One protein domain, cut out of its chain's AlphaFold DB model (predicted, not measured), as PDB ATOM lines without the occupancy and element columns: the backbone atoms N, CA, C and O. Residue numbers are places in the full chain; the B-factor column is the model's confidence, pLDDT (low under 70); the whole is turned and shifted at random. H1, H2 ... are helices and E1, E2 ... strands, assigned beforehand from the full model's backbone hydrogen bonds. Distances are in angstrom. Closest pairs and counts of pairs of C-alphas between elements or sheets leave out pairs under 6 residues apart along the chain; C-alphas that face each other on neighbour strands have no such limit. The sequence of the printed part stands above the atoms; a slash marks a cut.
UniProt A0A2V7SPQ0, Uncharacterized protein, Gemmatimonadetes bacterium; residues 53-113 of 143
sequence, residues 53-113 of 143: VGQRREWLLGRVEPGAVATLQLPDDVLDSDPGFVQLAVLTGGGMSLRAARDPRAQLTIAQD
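AT A GLANCE: This is residues 53 to 113 of the 143 residues of an uncharacterized protein of Gemmatimonadetes bacterium (UniProt A0A2V7SPQ0). A short, two-stranded hairpin of E3 and E4 makes one side of this small domain, and E1 with E2, which folds back after a tight turn, makes the other. E1 and E3 run near each other through the middle, the one-turn helix H1 sits out at one end of the long axis, and a loop of residues 93 to 105 joins E3 to E4. The printed part has 61 residues with one named helix and four named strands, in the order E1, E2, H1, E3, E4; the one sheet has the order E3 - E4 and is antiparallel. The class is mostly strand, though under half of the residues are in named elements. The whole is compact, with a radius of gyration of the C-alphas of 11.9 A, and the C-alphas span 32 by 25 by 19 A.

HOW THE PARTS SIT: E3, residues 87 to 92, and E4, residues 106 to 108, are antiparallel neighbour strands and form a hairpin, with 152 degrees between their directions. C-alphas 89 and 108 face each other at 4.6 A, as do 91 and 106 at 4.6 A. N 90 and O 107 are within hydrogen-bond range at 2.9 A, and so are N 107 and O 90 at 2.9 A. E1, residues 58 to 64, is near E3, with 12 pairs of C-alphas within 10 A. E2, residues 69 to 73, has 4 pairs of C-alphas within 8 A of E1; the closest C-alphas are those of Leu 61 and Leu 72, 6.2 A apart. E1 and E2 pair with no named strand. E2 is apart from both E3 and E4, and E1 is apart from E4. H1, residues 77 to 80, is apart from E1, E2 and E4. It is too short for any O i to N i+4 pair, and its one O i to N i+3 pair is not within hydrogen-bond range.

IN THESE COORDINATES: E3 is 16.1 A from first to last C-alpha and E4 is 6.1 A; C-alpha 108, where E4 ends, is at (285.485, 359.512, 594.947). E1 is 17.6 A long and begins with C-alpha 58 at (289.135, 347.676, 596.493). E2 is 13.3 A long. H1 is 4.9 A long, with C-alpha 77 at (289.528, 343.008, 606.644).

THE WHOLE: The two C-alphas farthest apart, those of Gly 67 and Ser 81, are 33.7 A apart. The printed part has no cut. The link from E3 to E4, 13 residues, is long; the link from H1 to E3 is short, and those from E1 to E2 and from E2 to H1 are tight. The mean pLDDT of the printed part is 88.9, and residues 81 to 83 are under 70.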
ATOM      1  N   VAL A  53     287.519 351.943 598.525       93.31
ATOM      2  CA  VAL A  53     288.857 351.953 597.936       93.31
ATOM      3  C   VAL A  53     289.858 352.163 599.061       93.31
ATOM      4  O   VAL A  53     289.895 353.229 599.672       93.31
ATOM      5  N   GLY A  54     290.649 351.133 599.346       90.12
ATOM      6  CA  GLY A  54     291.808 351.213 600.226       90.12
ATOM      7  C   GLY A  54     293.106 351.290 599.429       90.12
ATOM      8  O   GLY A  54     293.121 351.182 598.203       90.12
ATOM      9  N   GLN A  55     294.227 351.436 600.133       84.81
ATOM     10  CA  GLN A  55     295.540 351.597 599.494       84.81
ATOM     11  C   GLN A  55     295.964 350.375 598.670       84.81
ATOM     12  O   GLN A  55     296.598 350.505 597.623       84.81
ATOM     13  N   ARG A  56     295.628 349.176 599.153       83.81
ATOM     14  CA  ARG A  56     296.082 347.900 598.579       83.81
ATOM     15  C   ARG A  56     294.978 347.136 597.856       83.81
ATOM     16  O   ARG A  56     295.277 346.265 597.041       83.81
ATOM     17  N   ARG A  57     293.718 347.420 598.186       88.88
ATOM     18  CA  ARG A  57     292.557 346.637 597.770       88.88
ATOM     19  C   ARG A  57     291.333 347.527 597.597       88.88
ATOM     20  O   ARG A  57     291.188 348.544 598.266       88.88
ATOM     21  N   GLU A  58     290.452 347.095 596.707       92.12
ATOM     22  CA  GLU A  58     289.135 347.676 596.493       92.12
ATOM     23  C   GLU A  58     288.070 346.620 596.812       92.12
ATOM     24  O   GLU A  58     288.231 345.441 596.473       92.12
ATOM     25  N   TRP A  59     286.986 347.038 597.459       93.12
ATOM     26  CA  TRP A  59     285.880 346.174 597.862       93.12
ATOM     27  C   TRP A  59     284.579 346.687 597.258       93.12
ATOM     28  O   TRP A  59     284.203 347.836 597.475       93.12
ATOM     29  N   LEU A  60     283.862 345.831 596.530       94.94
ATOM     30  CA  LEU A  60     282.484 346.110 596.134       94.94
ATOM     31  C   LEU A  60     281.579 345.922 597.354       94.94
ATOM     32  O   LEU A  60     281.479 344.816 597.878       94.94
ATOM     33  N   LEU A  61     280.907 346.989 597.777       94.62
ATOM     34  CA  LEU A  61     279.985 346.956 598.914       94.62
ATOM     35  C   LEU A  61     278.568 346.576 598.485       94.62
ATOM     36  O   LEU A  61     277.833 345.952 599.245       94.62
ATOM     37  N   GLY A  62     278.174 346.947 597.264       94.88
ATOM     38  CA  GLY A  62     276.891 346.535 596.707       94.88
ATOM     39  C   GLY A  62     276.382 347.411 595.570       94.88
ATOM     40  O   GLY A  62     277.001 348.402 595.174       94.88
ATOM     41  N   ARG A  63     275.217 347.015 595.053       96.19
ATOM     42  CA  ARG A  63     274.412 347.780 594.096       96.19
ATOM     43  C   ARG A  63     273.256 348.443 594.836       96.19
ATOM     44  O   ARG A  63     272.599 347.787 595.640       96.19
ATOM     45  N   VAL A  64     272.989 349.710 594.538       96.56
ATOM     46  CA  VAL A  64     271.839 350.445 595.080       96.56
ATOM     47  C   VAL A  64     270.960 350.915 593.926       96.56
ATOM     48  O   VAL A  64     271.423 351.639 593.041       96.56
ATOM     49  N   GLU A  65     269.697 350.487 593.922       96.06
ATOM     50  CA  GLU A  65     268.721 350.857 592.889       96.06
ATOM     51  C   GLU A  65     268.396 352.360 592.900       96.06
ATOM     52  O   GLU A  65     268.595 353.026 593.921       96.06
ATOM     53  N   PRO A  66     267.891 352.914 591.783       95.56
ATOM     54  CA  PRO A  66     267.381 354.282 591.749       95.56
ATOM     55  C   PRO A  66     266.303 354.510 592.816       95.56
ATOM     56  O   PRO A  66     265.378 353.711 592.953       95.56
ATOM     57  N   GLY A  67     266.411 355.604 593.569       95.19
ATOM     58  CA  GLY A  67     265.472 355.969 594.637       95.19
ATOM     59  C   GLY A  67     265.552 355.099 595.897       95.19
ATOM     60  O   GLY A  67     264.759 355.297 596.819       95.19
ATOM     61  N   ALA A  68     266.471 354.131 595.955       96.75
ATOM     62  CA  ALA A  68     266.577 353.205 597.072       96.75
ATOM     63  C   ALA A  68     267.521 353.707 598.170       96.75
ATOM     64  O   ALA A  68     268.503 354.416 597.935       96.75
ATOM     65  N   VAL A  69     267.241 353.247 599.388       96.88
ATOM     66  CA  VAL A  69     268.114 353.397 600.550       96.88
ATOM     67  C   VAL A  69     268.664 352.023 600.906       96.88
ATOM     68  O   VAL A  69     267.896 351.082 601.100       96.88
ATOM     69  N   ALA A  70     269.983 351.915 601.018       96.31
ATOM     70  CA  ALA A  70     270.677 350.691 601.390       96.31
ATOM     71  C   ALA A  70     271.478 350.885 602.679       96.31
ATOM     72  O   ALA A  70     272.020 351.960 602.938       96.31
ATOM     73  N   THR A  71     271.587 349.819 603.467       96.31
ATOM     74  CA  THR A  71     272.578 349.717 604.540       96.31
ATOM     75  C   THR A  71     273.733 348.887 604.007       96.31
ATOM     76  O   THR A  71     273.549 347.714 603.689       96.31
ATOM     77  N   LEU A  72     274.901 349.505 603.865       95.38
ATOM     78  CA  LEU A  72     276.104 348.870 603.336       95.38
ATOM     79  C   LEU A  72     277.051 348.528 604.481       95.38
ATOM     80  O   LEU A  72     277.155 349.287 605.445       95.38
ATOM     81  N   GLN A  73     277.727 347.390 604.373       92.81
ATOM     82  CA  GLN A  73     278.650 346.881 605.382       92.81
ATOM     83  C   GLN A  73     280.093 347.060 604.912       92.81
ATOM     84  O   GLN A  73     280.412 346.750 603.764       92.81
ATOM     85  N   LEU A  74     280.960 347.542 605.801       90.19
ATOM     86  CA  LEU A  74     282.403 347.499 605.604       90.19
ATOM     87  C   LEU A  74     282.896 346.073 605.870       90.19
ATOM     88  O   LEU A  74     282.539 345.500 606.900       90.19
ATOM     89  N   PRO A  75     283.715 345.510 604.972       87.38
ATOM     90  CA  PRO A  75     284.402 344.252 605.225       87.38
ATOM     91  C   PRO A  75     285.314 344.348 606.455       87.38
ATOM     92  O   PRO A  75     285.981 345.365 606.644       87.38
ATOM     93  N   ASP A  76     285.365 343.294 607.272       82.56
ATOM     94  CA  ASP A  76     286.159 343.281 608.512       82.56
ATOM     95  C   ASP A  76     287.667 343.437 608.225       82.56
ATOM     96  O   ASP A  76     288.384 344.129 608.948       82.56
ATOM     97  N   ASP A  77     288.129 342.919 607.076       80.56
ATOM     98  CA  ASP A  77     289.528 343.008 606.644       80.56
ATOM     99  C   ASP A  77     289.999 344.441 606.360       80.56
ATOM    100  O   ASP A  77     291.208 344.676 606.306       80.56
ATOM    101  N   VAL A  78     289.077 345.402 606.217       78.62
ATOM    102  CA  VAL A  78     289.393 346.835 606.093       78.62
ATOM    103  C   VAL A  78     290.058 347.365 607.359       78.62
ATOM    104  O   VAL A  78     290.926 348.226 607.266       78.62
ATOM    105  N   LEU A  79     289.656 346.869 608.531       74.81
ATOM    106  CA  LEU A  79     290.206 347.311 609.813       74.81
ATOM    107  C   LEU A  79     291.489 346.551 610.163       74.81
ATOM    108  O   LEU A  79     292.411 347.134 610.727       74.81
ATOM    109  N   ASP A  80     291.550 345.269 609.795       70.00
ATOM    110  CA  ASP A  80     292.643 344.371 610.176       70.00
ATOM    111  C   ASP A  80     293.879 344.491 609.272       70.00
ATOM    112  O   ASP A  80     295.003 344.252 609.714       70.00
ATOM    113  N   SER A  81     293.692 344.821 607.988       58.41
ATOM    114  CA  SER A  81     294.760 344.675 606.987       58.41
ATOM    115  C   SER A  81     295.579 345.944 606.745       58.41
ATOM    116  O   SER A  81     296.682 345.837 606.199       58.41
ATOM    117  N   ASP A  82     295.051 347.124 607.096       55.34
ATOM    118  CA  ASP A  82     295.726 348.423 606.967       55.34
ATOM    119  C   ASP A  82     294.836 349.545 607.559       55.34
ATOM    120  O   ASP A  82     293.822 349.874 606.940       55.34
ATOM    121  N   PRO A  83     295.168 350.202 608.691       60.34
ATOM    122  CA  PRO A  83     294.413 351.356 609.211       60.34
ATOM    123  C   PRO A  83     294.654 352.632 608.376       60.34
ATOM    124  O   PRO A  83     294.701 353.751 608.887       60.34
ATOM    125  N   GLY A  84     294.884 352.468 607.075       73.75
ATOM    126  CA  GLY A  84     295.084 353.548 606.132       73.75
ATOM    127  C   GLY A  84     293.776 354.260 605.803       73.75
ATOM    128  O   GLY A  84     292.675 353.726 605.939       73.75
ATOM    129  N   PHE A  85     293.906 355.487 605.309       87.69
ATOM    130  CA  PHE A  85     292.767 356.231 604.793       87.69
ATOM    131  C   PHE A  85     292.107 355.487 603.619       87.69
ATOM    132  O   PHE A  85     292.787 355.025 602.699       87.69
ATOM    133  N   VAL A  86     290.778 355.422 603.644       91.62
ATOM    134  CA  VAL A  86     289.925 354.824 602.611       91.62
ATOM    135  C   VAL A  86     289.075 355.893 601.931       91.62
ATOM    136  O   VAL A  86     288.790 356.949 602.498       91.62
ATOM    137  N   GLN A  87     288.652 355.614 600.703       94.25
ATOM    138  CA  GLN A  87     287.734 356.453 599.935       94.25
ATOM    139  C   GLN A  87     286.471 355.664 599.602       94.25
ATOM    140  O   GLN A  87     286.534 354.471 599.301       94.25
ATOM    141  N   LEU A  88     285.319 356.332 599.609       95.25
ATOM    142  CA  LEU A  88     284.107 355.780 599.018       95.25
ATOM    143  C   LEU A  88     284.107 356.119 597.527       95.25
ATOM    144  O   LEU A  88     284.259 357.286 597.164       95.25
ATOM    145  N   ALA A  89     283.933 355.111 596.677       96.12
ATOM    146  CA  ALA A  89     283.782 355.291 595.239       96.12
ATOM    147  C   ALA A  89     282.372 354.884 594.810       96.12
ATOM    148  O   ALA A  89     281.914 353.781 595.108       96.12
ATOM    149  N   VAL A  90     281.684 355.764 594.086       96.25
ATOM    150  CA  VAL A  90     280.335 355.508 593.567       96.25
ATOM    151  C   VAL A  90     280.358 355.590 592.050       96.25
ATOM    152  O   VAL A  90     280.710 356.624 591.487       96.25
ATOM    153  N   LEU A  91     279.981 354.499 591.389       95.19
ATOM    154  CA  LEU A  91     279.892 354.424 589.932       95.19
ATOM    155  C   LEU A  91     278.427 354.520 589.513       95.19
ATOM    156  O   LEU A  91     277.631 353.636 589.832       95.19
ATOM    157  N   THR A  92     278.086 355.581 588.782       90.69
ATOM    158  CA  THR A  92     276.747 355.810 588.221       90.69
ATOM    159  C   THR A  92     276.635 355.281 586.804       90.69
ATOM    160  O   THR A  92     277.476 355.618 585.970       90.69
ATOM    161  N   GLY A  93     275.554 354.552 586.515       76.88
ATOM    162  CA  GLY A  93     275.198 354.139 585.159       76.88
ATOM    163  C   GLY A  93     276.160 353.100 584.566       76.88
ATOM    164  O   GLY A  93     277.374 353.286 584.500       76.88
ATOM    165  N   GLY A  94     275.624 351.974 584.099       79.62
ATOM    166  CA  GLY A  94     276.404 350.887 583.491       79.62
ATOM    167  C   GLY A  94     276.806 349.773 584.466       79.62
ATOM    168  O   GLY A  94     276.145 349.553 585.480       79.62
ATOM    169  N   GLY A  95     277.842 349.009 584.111       86.81
ATOM    170  CA  GLY A  95     278.267 347.805 584.838       86.81
ATOM    171  C   GLY A  95     279.240 348.059 585.992       86.81
ATOM    172  O   GLY A  95     279.784 349.157 586.134       86.81
ATOM    173  N   MET A  96     279.471 347.005 586.781       92.12
ATOM    174  CA  MET A  96     280.533 346.953 587.791       92.12
ATOM    175  C   MET A  96     281.908 347.216 587.157       92.12
ATOM    176  O   MET A  96     282.117 346.938 585.976       92.12
ATOM    177  N   SER A  97     282.853 347.710 587.953       91.69
ATOM    178  CA  SER A  97     284.254 347.864 587.563       91.69
ATOM    179  C   SER A  97     285.137 347.069 588.512       91.69
ATOM    180  O   SER A  97     284.906 347.050 589.718       91.69
ATOM    181  N   LEU A  98     286.170 346.426 587.966       88.31
ATOM    182  CA  LEU A  98     287.195 345.738 588.758       88.31
ATOM    183  C   LEU A  98     288.207 346.711 589.382       88.31
ATOM    184  O   LEU A  98     288.993 346.305 590.233       88.31
ATOM    185  N   ARG A  99     288.237 347.963 588.905       91.75
ATOM    186  CA  ARG A  99     289.122 349.036 589.379       91.75
ATOM    187  C   ARG A  99     288.324 350.331 589.475       91.75
ATOM    188  O   ARG A  99     288.449 351.212 588.623       91.75
ATOM    189  N   ALA A 100     287.473 350.416 590.490       91.50
ATOM    190  CA  ALA A 100     286.614 351.558 590.766       91.50
ATOM    191  C   ALA A 100     287.419 352.851 590.943       91.50
ATOM    192  O   ALA A 100     287.012 353.886 590.429       91.50
ATOM    193  N   ALA A 101     288.601 352.792 591.567       92.06
ATOM    194  CA  ALA A 101     289.449 353.970 591.779       92.06
ATOM    195  C   ALA A 101     289.967 354.615 590.477       92.06
ATOM    196  O   ALA A 101     290.380 355.772 590.475       92.06
ATOM    197  N   ARG A 102     289.983 353.860 589.371       92.62
ATOM    198  CA  ARG A 102     290.470 354.315 588.057       92.62
ATOM    199  C   ARG A 102     289.353 354.471 587.027       92.62
ATOM    200  O   ARG A 102     289.642 354.808 585.881       92.62
ATOM    201  N   ASP A 103     288.108 354.178 587.397       93.69
ATOM    202  CA  ASP A 103     286.983 354.294 586.477       93.69
ATOM    203  C   ASP A 103     286.638 355.781 586.287       93.69
ATOM    204  O   ASP A 103     286.413 356.483 587.274       93.69
ATOM    205  N   PRO A 104     286.561 356.288 585.045       90.81
ATOM    206  CA  PRO A 104     286.250 357.695 584.788       90.81
ATOM    207  C   PRO A 104     284.843 358.107 585.246       90.81
ATOM    208  O   PRO A 104     284.561 359.296 585.355       90.81
ATOM    209  N   ARG A 105     283.948 357.145 585.505       91.25
ATOM    210  CA  ARG A 105     282.596 357.389 586.028       91.25
ATOM    211  C   ARG A 105     282.554 357.423 587.556       91.25
ATOM    212  O   ARG A 105     281.491 357.680 588.119       91.25
ATOM    213  N   ALA A 106     283.657 357.097 588.227       93.44
ATOM    214  CA  ALA A 106     283.690 357.001 589.674       93.44
ATOM    215  C   ALA A 106     283.697 358.383 590.326       93.44
ATOM    216  O   ALA A 106     284.512 359.248 590.007       93.44
ATOM    217  N   GLN A 107     282.817 358.556 591.305       95.06
ATOM    218  CA  GLN A 107     282.852 359.683 592.225       95.06
ATOM    219  C   GLN A 107     283.506 359.242 593.513       95.06
ATOM    220  O   GLN A 107     282.994 358.352 594.194       95.06
ATOM    221  N   LEU A 108     284.643 359.855 593.814       94.12
ATOM    222  CA  LEU A 108     285.485 359.512 594.947       94.12
ATOM    223  C   LEU A 108     285.338 360.567 596.038       94.12
ATOM    224  O   LEU A 108     285.373 361.768 595.767       94.12
ATOM    225  N   THR A 109     285.217 360.118 597.280       94.25
ATOM    226  CA  THR A 109     285.370 361.000 598.440       94.25
ATOM    227  C   THR A 109     286.839 361.343 598.659       94.25
ATOM    228  O   THR A 109     287.740 360.728 598.082       94.25
ATOM    229  N   ILE A 110     287.104 362.288 599.559       90.88
ATOM    230  CA  ILE A 110     288.443 362.414 600.136       90.88
ATOM    231  C   ILE A 110     288.811 361.134 600.898       90.88
ATOM    232  O   ILE A 110     287.932 360.401 601.364       90.88
ATOM    233  N   ALA A 111     290.110 360.870 601.002       91.94
ATOM    234  CA  ALA A 111     290.620 359.773 601.808       91.94
ATOM    235  C   ALA A 111     290.415 360.107 603.293       91.94
ATOM    236  O   ALA A 111     290.816 361.175 603.755       91.94
ATOM    237  N   GLN A 112     289.751 359.215 604.024       90.81
ATOM    238  CA  GLN A 112     289.370 359.403 605.423       90.81
ATOM    239  C   GLN A 112     289.423 358.076 606.184       90.81
ATOM    240  O   GLN A 112     289.527 357.010 605.585       90.81
ATOM    241  N   ASP A 113     289.401 358.139 607.512       89.12
ATOM    242  CA  ASP A 113     289.425 356.934 608.340       89.12
ATOM    243  C   ASP A 113     288.178 356.059 608.074       89.12
ATOM    244  O   ASP A 113     287.084 356.613 607.880       89.12
TER     245      ASP A 113